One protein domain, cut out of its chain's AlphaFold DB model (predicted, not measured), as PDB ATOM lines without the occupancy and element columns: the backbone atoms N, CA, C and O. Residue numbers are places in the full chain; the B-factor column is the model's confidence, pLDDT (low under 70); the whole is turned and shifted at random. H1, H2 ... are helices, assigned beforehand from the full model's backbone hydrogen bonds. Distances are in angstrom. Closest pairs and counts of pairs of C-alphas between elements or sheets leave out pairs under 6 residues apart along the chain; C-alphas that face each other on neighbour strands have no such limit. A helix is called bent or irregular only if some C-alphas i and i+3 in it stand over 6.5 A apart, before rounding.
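Overview. This is residues 2 to 72 of the 192 residues of an uncharacterized protein of Kibdelosporangium sp. MJ126-NF4 (UniProt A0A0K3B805). A long helix, H2, and a kinked helix, H1, make a narrow V-shaped hairpin, with the loop of residues 26 to 41 at its closed end and the free ends, residues 2 to 8 and 60 to 72, sticking out. The 71 printed residues hold two named helices, H1 then H2, and no named strand: the class is all helix. The whole is a loose rod, radius of gyration of the C-alphas 15.0 A, spanning 51 by 24 by 15 A.

Along the chain. H2, residues 42 to 70, runs 41.1 A from C-alpha 42 at (-25.435, -39.481, 18.133) to C-alpha 70 at (-49.759, -6.729, 22.828). H1, residues 2 to 25, measures 30.9 A and begins with C-alpha 2 at (-56.251, -21.963, 19.614). H1 has a kink of 76 degrees near residue 19 and is irregular: C-alphas 21 and 24 are 9.5 A apart.

Arrangement. H2 touches H1 with residues 44 to 56 alone, and H1 touches H2 with residues 12 to 23 alone. Their closest C-alphas, of Ala 20 and Arg 45, are 4.3 A apart. This helical hairpin has a shallow tilt of 26 degrees, opposite ways. In H2 every O i to N i+4 pair is within hydrogen-bond range; in H1, 17 of 20.

Size, cuts and confidence. The farthest C-alphas, of Ala 36 and Ala 72, are 51.8 A apart. The printed part has no cut; the 16-residue link is long. pLDDT is under 70 in residues 2 to 5, 33 to 38 and 67 to 72.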
ATOM      1  N   MET A   2     -57.423 -22.588  18.959       58.31
ATOM      2  CA  MET A   2     -56.251 -21.963  19.614       58.31
ATOM      3  C   MET A   2     -55.547 -22.846  20.661       58.31
ATOM      4  O   MET A   2     -54.325 -22.913  20.670       58.31
ATOM      5  N   VAL A   3     -56.306 -23.560  21.502       69.12
ATOM      6  CA  VAL A   3     -55.735 -24.457  22.527       69.12
ATOM      7  C   VAL A   3     -54.964 -25.620  21.890       69.12
ATOM      8  O   VAL A   3     -53.852 -25.919  22.306       69.12
ATOM      9  N   PHE A   4     -55.511 -26.222  20.832       62.00
ATOM     10  CA  PHE A   4     -54.866 -27.317  20.102       62.00
ATOM     11  C   PHE A   4     -53.575 -26.861  19.409       62.00
ATOM     12  O   PHE A   4     -52.548 -27.516  19.538       62.00
ATOM     13  N   ALA A   5     -53.602 -25.698  18.749       69.12
ATOM     14  CA  ALA A   5     -52.409 -25.114  18.141       69.12
ATOM     15  C   ALA A   5     -51.316 -24.846  19.191       69.12
ATOM     16  O   ALA A   5     -50.169 -25.221  18.976       69.12
ATOM     17  N   GLY A   6     -51.679 -24.291  20.354       72.62
ATOM     18  CA  GLY A   6     -50.739 -24.069  21.456       72.62
ATOM     19  C   GLY A   6     -50.108 -25.361  21.983       72.62
ATOM     20  O   GLY A   6     -48.895 -25.409  22.178       72.62
ATOM     21  N   ILE A   7     -50.906 -26.422  22.150       78.12
ATOM     22  CA  ILE A   7     -50.415 -27.747  22.566       78.12
ATOM     23  C   ILE A   7     -49.432 -28.309  21.533       78.12
ATOM     24  O   ILE A   7     -48.350 -28.746  21.910       78.12
ATOM     25  N   VAL A   8     -49.762 -28.252  20.239       76.19
ATOM     26  CA  VAL A   8     -48.881 -28.736  19.161       76.19
ATOM     27  C   VAL A   8     -47.571 -27.946  19.121       76.19
ATOM     28  O   VAL A   8     -46.497 -28.538  19.034       76.19
ATOM     29  N   THR A   9     -47.626 -26.618  19.248       77.94
ATOM     30  CA  THR A   9     -46.428 -25.767  19.243       77.94
ATOM     31  C   THR A   9     -45.511 -26.030  20.441       77.94
ATOM     32  O   THR A   9     -44.295 -25.970  20.286       77.94
ATOM     33  N   LEU A  10     -46.061 -26.354  21.616       80.12
ATOM     34  CA  LEU A  10     -45.286 -26.736  22.806       80.12
ATOM     35  C   LEU A  10     -44.778 -28.181  22.752       80.12
ATOM     36  O   LEU A  10     -43.698 -28.467  23.267       80.12
ATOM     37  N   ALA A  11     -45.516 -29.089  22.114       81.19
ATOM     38  CA  ALA A  11     -45.124 -30.488  21.995       81.19
ATOM     39  C   ALA A  11     -43.847 -30.665  21.162       81.19
ATOM     40  O   ALA A  11     -43.018 -31.502  21.499       81.19
ATOM     41  N   ILE A  12     -43.642 -29.855  20.117       81.88
ATOM     42  CA  ILE A  12     -42.459 -29.938  19.241       81.88
ATOM     43  C   ILE A  12     -41.130 -29.763  20.011       81.88
ATOM     44  O   ILE A  12     -40.305 -30.681  19.955       81.88
ATOM     45  N   PRO A  13     -40.879 -28.658  20.750       83.12
ATOM     46  CA  PRO A  13     -39.642 -28.489  21.514       83.12
ATOM     47  C   PRO A  13     -39.505 -29.524  22.639       83.12
ATOM     48  O   PRO A  13     -38.409 -30.011  22.892       83.12
ATOM     49  N   VAL A  14     -40.610 -29.934  23.273       84.50
ATOM     50  CA  VAL A  14     -40.579 -30.961  24.327       84.50
ATOM     51  C   VAL A  14     -40.166 -32.323  23.763       84.50
ATOM     52  O   VAL A  14     -39.237 -32.941  24.278       84.50
ATOM     53  N   CYS A  15     -40.797 -32.787  22.685       83.25
ATOM     54  CA  CYS A  15     -40.488 -34.075  22.067       83.25
ATOM     55  C   CYS A  15     -39.082 -34.102  21.452       83.25
ATOM     56  O   CYS A  15     -38.378 -35.098  21.598       83.25
ATOM     57  N   THR A  16     -38.639 -33.012  20.815       83.44
ATOM     58  CA  THR A  16     -37.276 -32.917  20.256       83.44
ATOM     59  C   THR A  16     -36.206 -32.886  21.347       83.44
ATOM     60  O   THR A  16     -35.198 -33.579  21.217       83.44
ATOM     61  N   PHE A  17     -36.441 -32.185  22.462       85.06
ATOM     62  CA  PHE A  17     -35.561 -32.228  23.633       85.06
ATOM     63  C   PHE A  17     -35.484 -33.630  24.249       85.06
ATOM     64  O   PHE A  17     -34.395 -34.140  24.519       85.06
ATOM     65  N   LEU A  18     -36.640 -34.268  24.459       84.44
ATOM     66  CA  LEU A  18     -36.722 -35.616  25.018       84.44
ATOM     67  C   LEU A  18     -36.016 -36.640  24.122       84.44
ATOM     68  O   LEU A  18     -35.267 -37.467  24.639       84.44
ATOM     69  N   TYR A  19     -36.172 -36.540  22.800       83.19
ATOM     70  CA  TYR A  19     -35.469 -37.392  21.842       83.19
ATOM     71  C   TYR A  19     -33.957 -37.129  21.824       83.19
ATOM     72  O   TYR A  19     -33.167 -38.067  21.859       83.19
ATOM     73  N   ALA A  20     -33.518 -35.869  21.843       83.31
ATOM     74  CA  ALA A  20     -32.094 -35.542  21.903       83.31
ATOM     75  C   ALA A  20     -31.435 -36.109  23.175       83.31
ATOM     76  O   ALA A  20     -30.353 -36.699  23.129       83.31
ATOM     77  N   LYS A  21     -32.113 -35.985  24.322       83.62
ATOM     78  CA  LYS A  21     -31.574 -36.395  25.621       83.62
ATOM     79  C   LYS A  21     -31.647 -37.903  25.852       83.62
ATOM     80  O   LYS A  21     -30.649 -38.488  26.264       83.62
ATOM     81  N   TYR A  22     -32.791 -38.521  25.578       82.44
ATOM     82  CA  TYR A  22     -33.092 -39.909  25.948       82.44
ATOM     83  C   TYR A  22     -33.252 -40.851  24.742       82.44
ATOM     84  O   TYR A  22     -33.449 -42.052  24.926       82.44
ATOM     85  N   GLY A  23     -33.164 -40.340  23.512       77.50
ATOM     86  CA  GLY A  23     -33.334 -41.133  22.296       77.50
ATOM     87  C   GLY A  23     -34.706 -41.806  22.237       77.50
ATOM     88  O   GLY A  23     -35.737 -41.208  22.542       77.50
ATOM     89  N   THR A  24     -34.704 -43.088  21.881       77.19
ATOM     90  CA  THR A  24     -35.891 -43.949  21.759       77.19
ATOM     91  C   THR A  24     -36.343 -44.573  23.089       77.19
ATOM     92  O   THR A  24     -37.274 -45.379  23.111       77.19
ATOM     93  N   ALA A  25     -35.713 -44.212  24.217       77.62
ATOM     94  CA  ALA A  25     -36.125 -44.684  25.543       77.62
ATOM     95  C   ALA A  25     -37.444 -44.048  26.019       77.62
ATOM     96  O   ALA A  25     -38.101 -44.568  26.921       77.62
ATOM     97  N   VAL A  26     -37.845 -42.926  25.415       76.00
ATOM     98  CA  VAL A  26     -39.093 -42.228  25.732       76.00
ATOM     99  C   VAL A  26     -40.255 -42.900  24.993       76.00
ATOM    100  O   VAL A  26     -40.150 -43.136  23.786       76.00
ATOM    101  N   PRO A  27     -41.379 -43.200  25.672       72.25
ATOM    102  CA  PRO A  27     -42.554 -43.774  25.027       72.25
ATOM    103  C   PRO A  27     -43.011 -42.938  23.825       72.25
ATOM    104  O   PRO A  27     -43.023 -41.711  23.892       72.25
ATOM    105  N   PHE A  28     -43.419 -43.612  22.746       74.38
ATOM    106  CA  PHE A  28     -43.955 -43.009  21.514       74.38
ATOM    107  C   PHE A  28     -42.952 -42.245  20.627       74.38
ATOM    108  O   PHE A  28     -43.346 -41.770  19.564       74.38
ATOM    109  N   LEU A  29     -41.667 -42.172  20.996       75.62
ATOM    110  CA  LEU A  29     -40.609 -41.652  20.126       75.62
ATOM    111  C   LEU A  29     -39.894 -42.795  19.393       75.62
ATOM    112  O   LEU A  29     -39.358 -43.712  20.014       75.62
ATOM    113  N   VAL A  30     -39.878 -42.726  18.064       76.25
ATOM    114  CA  VAL A  30     -39.245 -43.716  17.180       76.25
ATOM    115  C   VAL A  30     -38.235 -43.028  16.267       76.25
ATOM    116  O   VAL A  30     -38.409 -41.860  15.921       76.25
ATOM    117  N   ASN A  31     -37.170 -43.738  15.900       78.31
ATOM    118  CA  ASN A  31     -36.176 -43.252  14.948       78.31
ATOM    119  C   ASN A  31     -36.486 -43.740  13.523       78.31
ATOM    120  O   ASN A  31     -37.447 -44.471  13.276       78.31
ATOM    121  N   SER A  32     -35.636 -43.347  12.574       73.88
ATOM    122  CA  SER A  32     -35.743 -43.703  11.152       73.88
ATOM    123  C   SER A  32     -35.720 -45.217  10.879       73.88
ATOM    124  O   SER A  32     -36.156 -45.664   9.820       73.88
ATOM    125  N   ARG A  33     -35.253 -46.019  11.846       68.50
ATOM    126  CA  ARG A  33     -35.143 -47.485  11.767       68.50
ATOM    127  C   ARG A  33     -36.451 -48.212  12.107       68.50
ATOM    128  O   ARG A  33     -36.485 -49.442  12.131       68.50
ATOM    129  N   GLY A  34     -37.535 -47.468  12.320       63.78
ATOM    130  CA  GLY A  34     -38.873 -48.012  12.510       63.78
ATOM    131  C   GLY A  34     -39.110 -48.556  13.928       63.78
ATOM    132  O   GLY A  34     -38.478 -48.109  14.882       63.78
ATOM    133  N   PRO A  35     -40.047 -49.503  14.112       60.19
ATOM    134  CA  PRO A  35     -40.453 -49.988  15.436       60.19
ATOM    135  C   PRO A  35     -39.381 -50.828  16.150       60.19
ATOM    136  O   PRO A  35     -39.533 -51.140  17.334       60.19
ATOM    137  N   ALA A  36     -38.293 -51.187  15.463       65.75
ATOM    138  CA  ALA A  36     -37.120 -51.759  16.099       65.75
ATOM    139  C   ALA A  36     -36.487 -50.681  16.993       65.75
ATOM    140  O   ALA A  36     -35.865 -49.749  16.490       65.75
ATOM    141  N   LYS A  37     -36.662 -50.797  18.319       59.88
ATOM    142  CA  LYS A  37     -36.094 -49.889  19.335       59.88
ATOM    143  C   LYS A  37     -34.565 -50.001  19.405       59.88
ATOM    144  O   LYS A  37     -34.000 -50.396  20.420       59.88
ATOM    145  N   ALA A  38     -33.886 -49.674  18.315       65.75
ATOM    146  CA  ALA A  38     -32.462 -49.428  18.332       65.75
ATOM    147  C   ALA A  38     -32.212 -48.081  19.033       65.75
ATOM    148  O   ALA A  38     -33.016 -47.151  18.873       65.75
ATOM    149  N   PRO A  39     -31.124 -47.952  19.812       71.25
ATOM    150  CA  PRO A  39     -30.737 -46.663  20.365       71.25
ATOM    151  C   PRO A  39     -30.548 -45.647  19.228       71.25
ATOM    152  O   PRO A  39     -30.034 -45.986  18.158       71.25
ATOM    153  N   ALA A  40     -31.012 -44.416  19.453       76.69
ATOM    154  CA  ALA A  40     -30.808 -43.312  18.520       76.69
ATOM    155  C   ALA A  40     -29.305 -43.050  18.362       76.69
ATOM    156  O   ALA A  40     -28.581 -43.044  19.361       76.69
ATOM    157  N   SER A  41     -28.837 -42.847  17.127       82.50
ATOM    158  CA  SER A  41     -27.431 -42.504  16.896       82.50
ATOM    159  C   SER A  41     -27.124 -41.094  17.406       82.50
ATOM    160  O   SER A  41     -28.021 -40.257  17.535       82.50
ATOM    161  N   ASP A  42     -25.849 -40.812  17.677       82.12
ATOM    162  CA  ASP A  42     -25.435 -39.481  18.133       82.12
ATOM    163  C   ASP A  42     -25.753 -38.394  17.093       82.12
ATOM    164  O   ASP A  42     -26.217 -37.316  17.464       82.12
ATOM    165  N   ASP A  43     -25.649 -38.708  15.798       83.12
ATOM    166  CA  ASP A  43     -26.040 -37.802  14.710       83.12
ATOM    167  C   ASP A  43     -27.538 -37.456  14.750       83.12
ATOM    168  O   ASP A  43     -27.915 -36.285  14.672       83.12
ATOM    169  N   GLU A  44     -28.415 -38.450  14.935       81.50
ATOM    170  CA  GLU A  44     -29.864 -38.224  15.043       81.50
ATOM    171  C   GLU A  44     -30.208 -37.365  16.270       81.50
ATOM    172  O   GLU A  44     -31.080 -36.490  16.213       81.50
ATOM    173  N   ARG A  45     -29.504 -37.581  17.386       81.00
ATOM    174  CA  ARG A  45     -29.687 -36.809  18.622       81.00
ATOM    175  C   ARG A  45     -29.201 -35.369  18.463       81.00
ATOM    176  O   ARG A  45     -29.870 -34.457  18.948       81.00
ATOM    177  N   MET A  46     -28.101 -35.152  17.745       82.75
ATOM    178  CA  MET A  46     -27.576 -33.821  17.419       82.75
ATOM    179  C   MET A  46     -28.508 -33.033  16.495       82.75
ATOM    180  O   MET A  46     -28.744 -31.841  16.722       82.75
ATOM    181  N   VAL A  47     -29.103 -33.688  15.495       84.00
ATOM    182  CA  VAL A  47     -30.130 -33.072  14.641       84.00
ATOM    183  C   VAL A  47     -31.340 -32.657  15.480       84.00
ATOM    184  O   VAL A  47     -31.791 -31.513  15.393       84.00
ATOM    185  N   ALA A  48     -31.832 -33.540  16.354       83.50
ATOM    186  CA  ALA A  48     -32.958 -33.231  17.230       83.50
ATOM    187  C   ALA A  48     -32.653 -32.091  18.218       83.50
ATOM    188  O   ALA A  48     -33.499 -31.218  18.422       83.50
ATOM    189  N   ALA A  49     -31.442 -32.051  18.781       83.12
ATOM    190  CA  ALA A  49     -30.994 -30.959  19.645       83.12
ATOM    191  C   ALA A  49     -30.979 -29.617  18.896       83.12
ATOM    192  O   ALA A  49     -31.482 -28.613  19.402       83.12
ATOM    193  N   THR A  50     -30.469 -29.611  17.664       86.75
ATOM    194  CA  THR A  50     -30.408 -28.414  16.813       86.75
ATOM    195  C   THR A  50     -31.810 -27.893  16.486       86.75
ATOM    196  O   THR A  50     -32.087 -26.702  16.650       86.75
ATOM    197  N   LEU A  51     -32.728 -28.788  16.107       85.00
ATOM    198  CA  LEU A  51     -34.130 -28.443  15.866       85.00
ATOM    199  C   LEU A  51     -34.806 -27.900  17.131       85.00
ATOM    200  O   LEU A  51     -35.510 -26.893  17.055       85.00
ATOM    201  N   CYS A  52     -34.555 -28.505  18.296       87.06
ATOM    202  CA  CYS A  52     -35.079 -28.026  19.573       87.06
ATOM    203  C   CYS A  52     -34.645 -26.581  19.854       87.06
ATOM    204  O   CYS A  52     -35.480 -25.741  20.199       87.06
ATOM    205  N   VAL A  53     -33.355 -26.268  19.681       87.62
ATOM    206  CA  VAL A  53     -32.826 -24.913  19.897       87.62
ATOM    207  C   VAL A  53     -33.463 -23.920  18.926       87.62
ATOM    208  O   VAL A  53     -33.953 -22.879  19.365       87.62
ATOM    209  N   MET A  54     -33.529 -24.249  17.633       87.06
ATOM    210  CA  MET A  54     -34.130 -23.372  16.621       87.06
ATOM    211  C   MET A  54     -35.611 -23.088  16.887       87.06
ATOM    212  O   MET A  54     -36.028 -21.929  16.870       87.06
ATOM    213  N   PHE A  55     -36.408 -24.121  17.171       86.31
ATOM    214  CA  PHE A  55     -37.833 -23.954  17.470       86.31
ATOM    215  C   PHE A  55     -38.056 -23.178  18.765       86.31
ATOM    216  O   PHE A  55     -38.946 -22.331  18.821       86.31
ATOM    217  N   THR A  56     -37.236 -23.419  19.788       85.94
ATOM    218  CA  THR A  56     -37.317 -22.678  21.052       85.94
ATOM    219  C   THR A  56     -36.984 -21.205  20.835       85.94
ATOM    220  O   THR A  56     -37.729 -20.342  21.291       85.94
ATOM    221  N   ALA A  57     -35.923 -20.897  20.083       87.69
ATOM    222  CA  ALA A  57     -35.561 -19.523  19.744       87.69
ATOM    223  C   ALA A  57     -36.668 -18.821  18.942       87.69
ATOM    224  O   ALA A  57     -37.039 -17.691  19.263       87.69
ATOM    225  N   MET A  58     -37.255 -19.505  17.953       87.69
ATOM    226  CA  MET A  58     -38.399 -18.993  17.195       87.69
ATOM    227  C   MET A  58     -39.604 -18.732  18.106       87.69
ATOM    228  O   MET A  58     -40.223 -17.676  18.012       87.69
ATOM    229  N   LEU A  59     -39.932 -19.660  19.010       86.44
ATOM    230  CA  LEU A  59     -41.053 -19.517  19.936       86.44
ATOM    231  C   LEU A  59     -40.843 -18.336  20.884       86.44
ATOM    232  O   LEU A  59     -41.745 -17.518  21.049       86.44
ATOM    233  N   VAL A  60     -39.648 -18.217  21.466       87.06
ATOM    234  CA  VAL A  60     -39.269 -17.081  22.315       87.06
ATOM    235  C   VAL A  60     -39.392 -15.777  21.534       87.06
ATOM    236  O   VAL A  60     -39.983 -14.831  22.048       87.06
ATOM    237  N   TYR A  61     -38.920 -15.732  20.286       87.75
ATOM    238  CA  TYR A  61     -39.060 -14.558  19.428       87.75
ATOM    239  C   TYR A  61     -40.525 -14.217  19.142       87.75
ATOM    240  O   TYR A  61     -40.911 -13.061  19.278       87.75
ATOM    241  N   VAL A  62     -41.365 -15.195  18.789       84.06
ATOM    242  CA  VAL A  62     -42.796 -14.976  18.514       84.06
ATOM    243  C   VAL A  62     -43.528 -14.514  19.767       84.06
ATOM    244  O   VAL A  62     -44.308 -13.568  19.693       84.06
ATOM    245  N   ILE A  63     -43.267 -15.131  20.923       83.00
ATOM    246  CA  ILE A  63     -43.841 -14.714  22.208       83.00
ATOM    247  C   ILE A  63     -43.374 -13.302  22.544       83.00
ATOM    248  O   ILE A  63     -44.203 -12.457  22.860       83.00
ATOM    249  N   TRP A  64     -42.082 -13.008  22.422       83.44
ATOM    250  CA  TRP A  64     -41.536 -11.670  22.632       83.44
ATOM    251  C   TRP A  64     -42.159 -10.640  21.684       83.44
ATOM    252  O   TRP A  64     -42.549  -9.553  22.102       83.44
ATOM    253  N   TYR A  65     -42.309 -10.977  20.407       79.81
ATOM    254  CA  TYR A  65     -42.912 -10.122  19.392       79.81
ATOM    255  C   TYR A  65     -44.405  -9.882  19.662       79.81
ATOM    256  O   TYR A  65     -44.891  -8.753  19.602       79.81
ATOM    257  N   ALA A  66     -45.143 -10.932  20.017       74.69
ATOM    258  CA  ALA A  66     -46.553 -10.851  20.367       74.69
ATOM    259  C   ALA A  66     -46.765 -10.076  21.672       74.69
ATOM    260  O   ALA A  66     -47.658  -9.236  21.736       74.69
ATOM    261  N   LEU A  67     -45.929 -10.305  22.688       69.62
ATOM    262  CA  LEU A  67     -45.945  -9.555  23.939       69.62
ATOM    263  C   LEU A  67     -45.566  -8.100  23.700       69.62
ATOM    264  O   LEU A  67     -46.284  -7.235  24.164       69.62
ATOM    265  N   SER A  68     -44.523  -7.792  22.934       66.12
ATOM    266  CA  SER A  68     -44.140  -6.402  22.644       66.12
ATOM    267  C   SER A  68     -45.198  -5.653  21.832       66.12
ATOM    268  O   SER A  68     -45.412  -4.467  22.070       66.12
ATOM    269  N   ARG A  69     -45.933  -6.325  20.935       61.12
ATOM    270  CA  ARG A  69     -47.084  -5.724  20.240       61.12
ATOM    271  C   ARG A  69     -48.352  -5.657  21.092       61.12
ATOM    272  O   ARG A  69     -49.120  -4.708  20.960       61.12
ATOM    273  N   GLY A  70     -48.594  -6.650  21.944       51.31
ATOM    274  CA  GLY A  70     -49.759  -6.729  22.828       51.31
ATOM    275  C   GLY A  70     -49.657  -5.793  24.031       51.31
ATOM    276  O   GLY A  70     -50.649  -5.166  24.384       51.31
ATOM    277  N   LEU A  71     -48.444  -5.642  24.580       50.88
ATOM    278  CA  LEU A  71     -48.047  -4.700  25.635       50.88
ATOM    279  C   LEU A  71     -47.893  -3.255  25.130       50.88
ATOM    280  O   LEU A  71     -47.517  -2.363  25.889       50.88
ATOM    281  N   ALA A  72     -48.168  -3.012  23.849       51.41
ATOM    282  CA  ALA A  72     -48.089  -1.691  23.248       51.41
ATOM    283  C   ALA A  72     -49.425  -1.205  22.685       51.41
ATOM    284  O   ALA A  72     -49.430  -0.137  22.070       51.41
TER     285      ALA A  72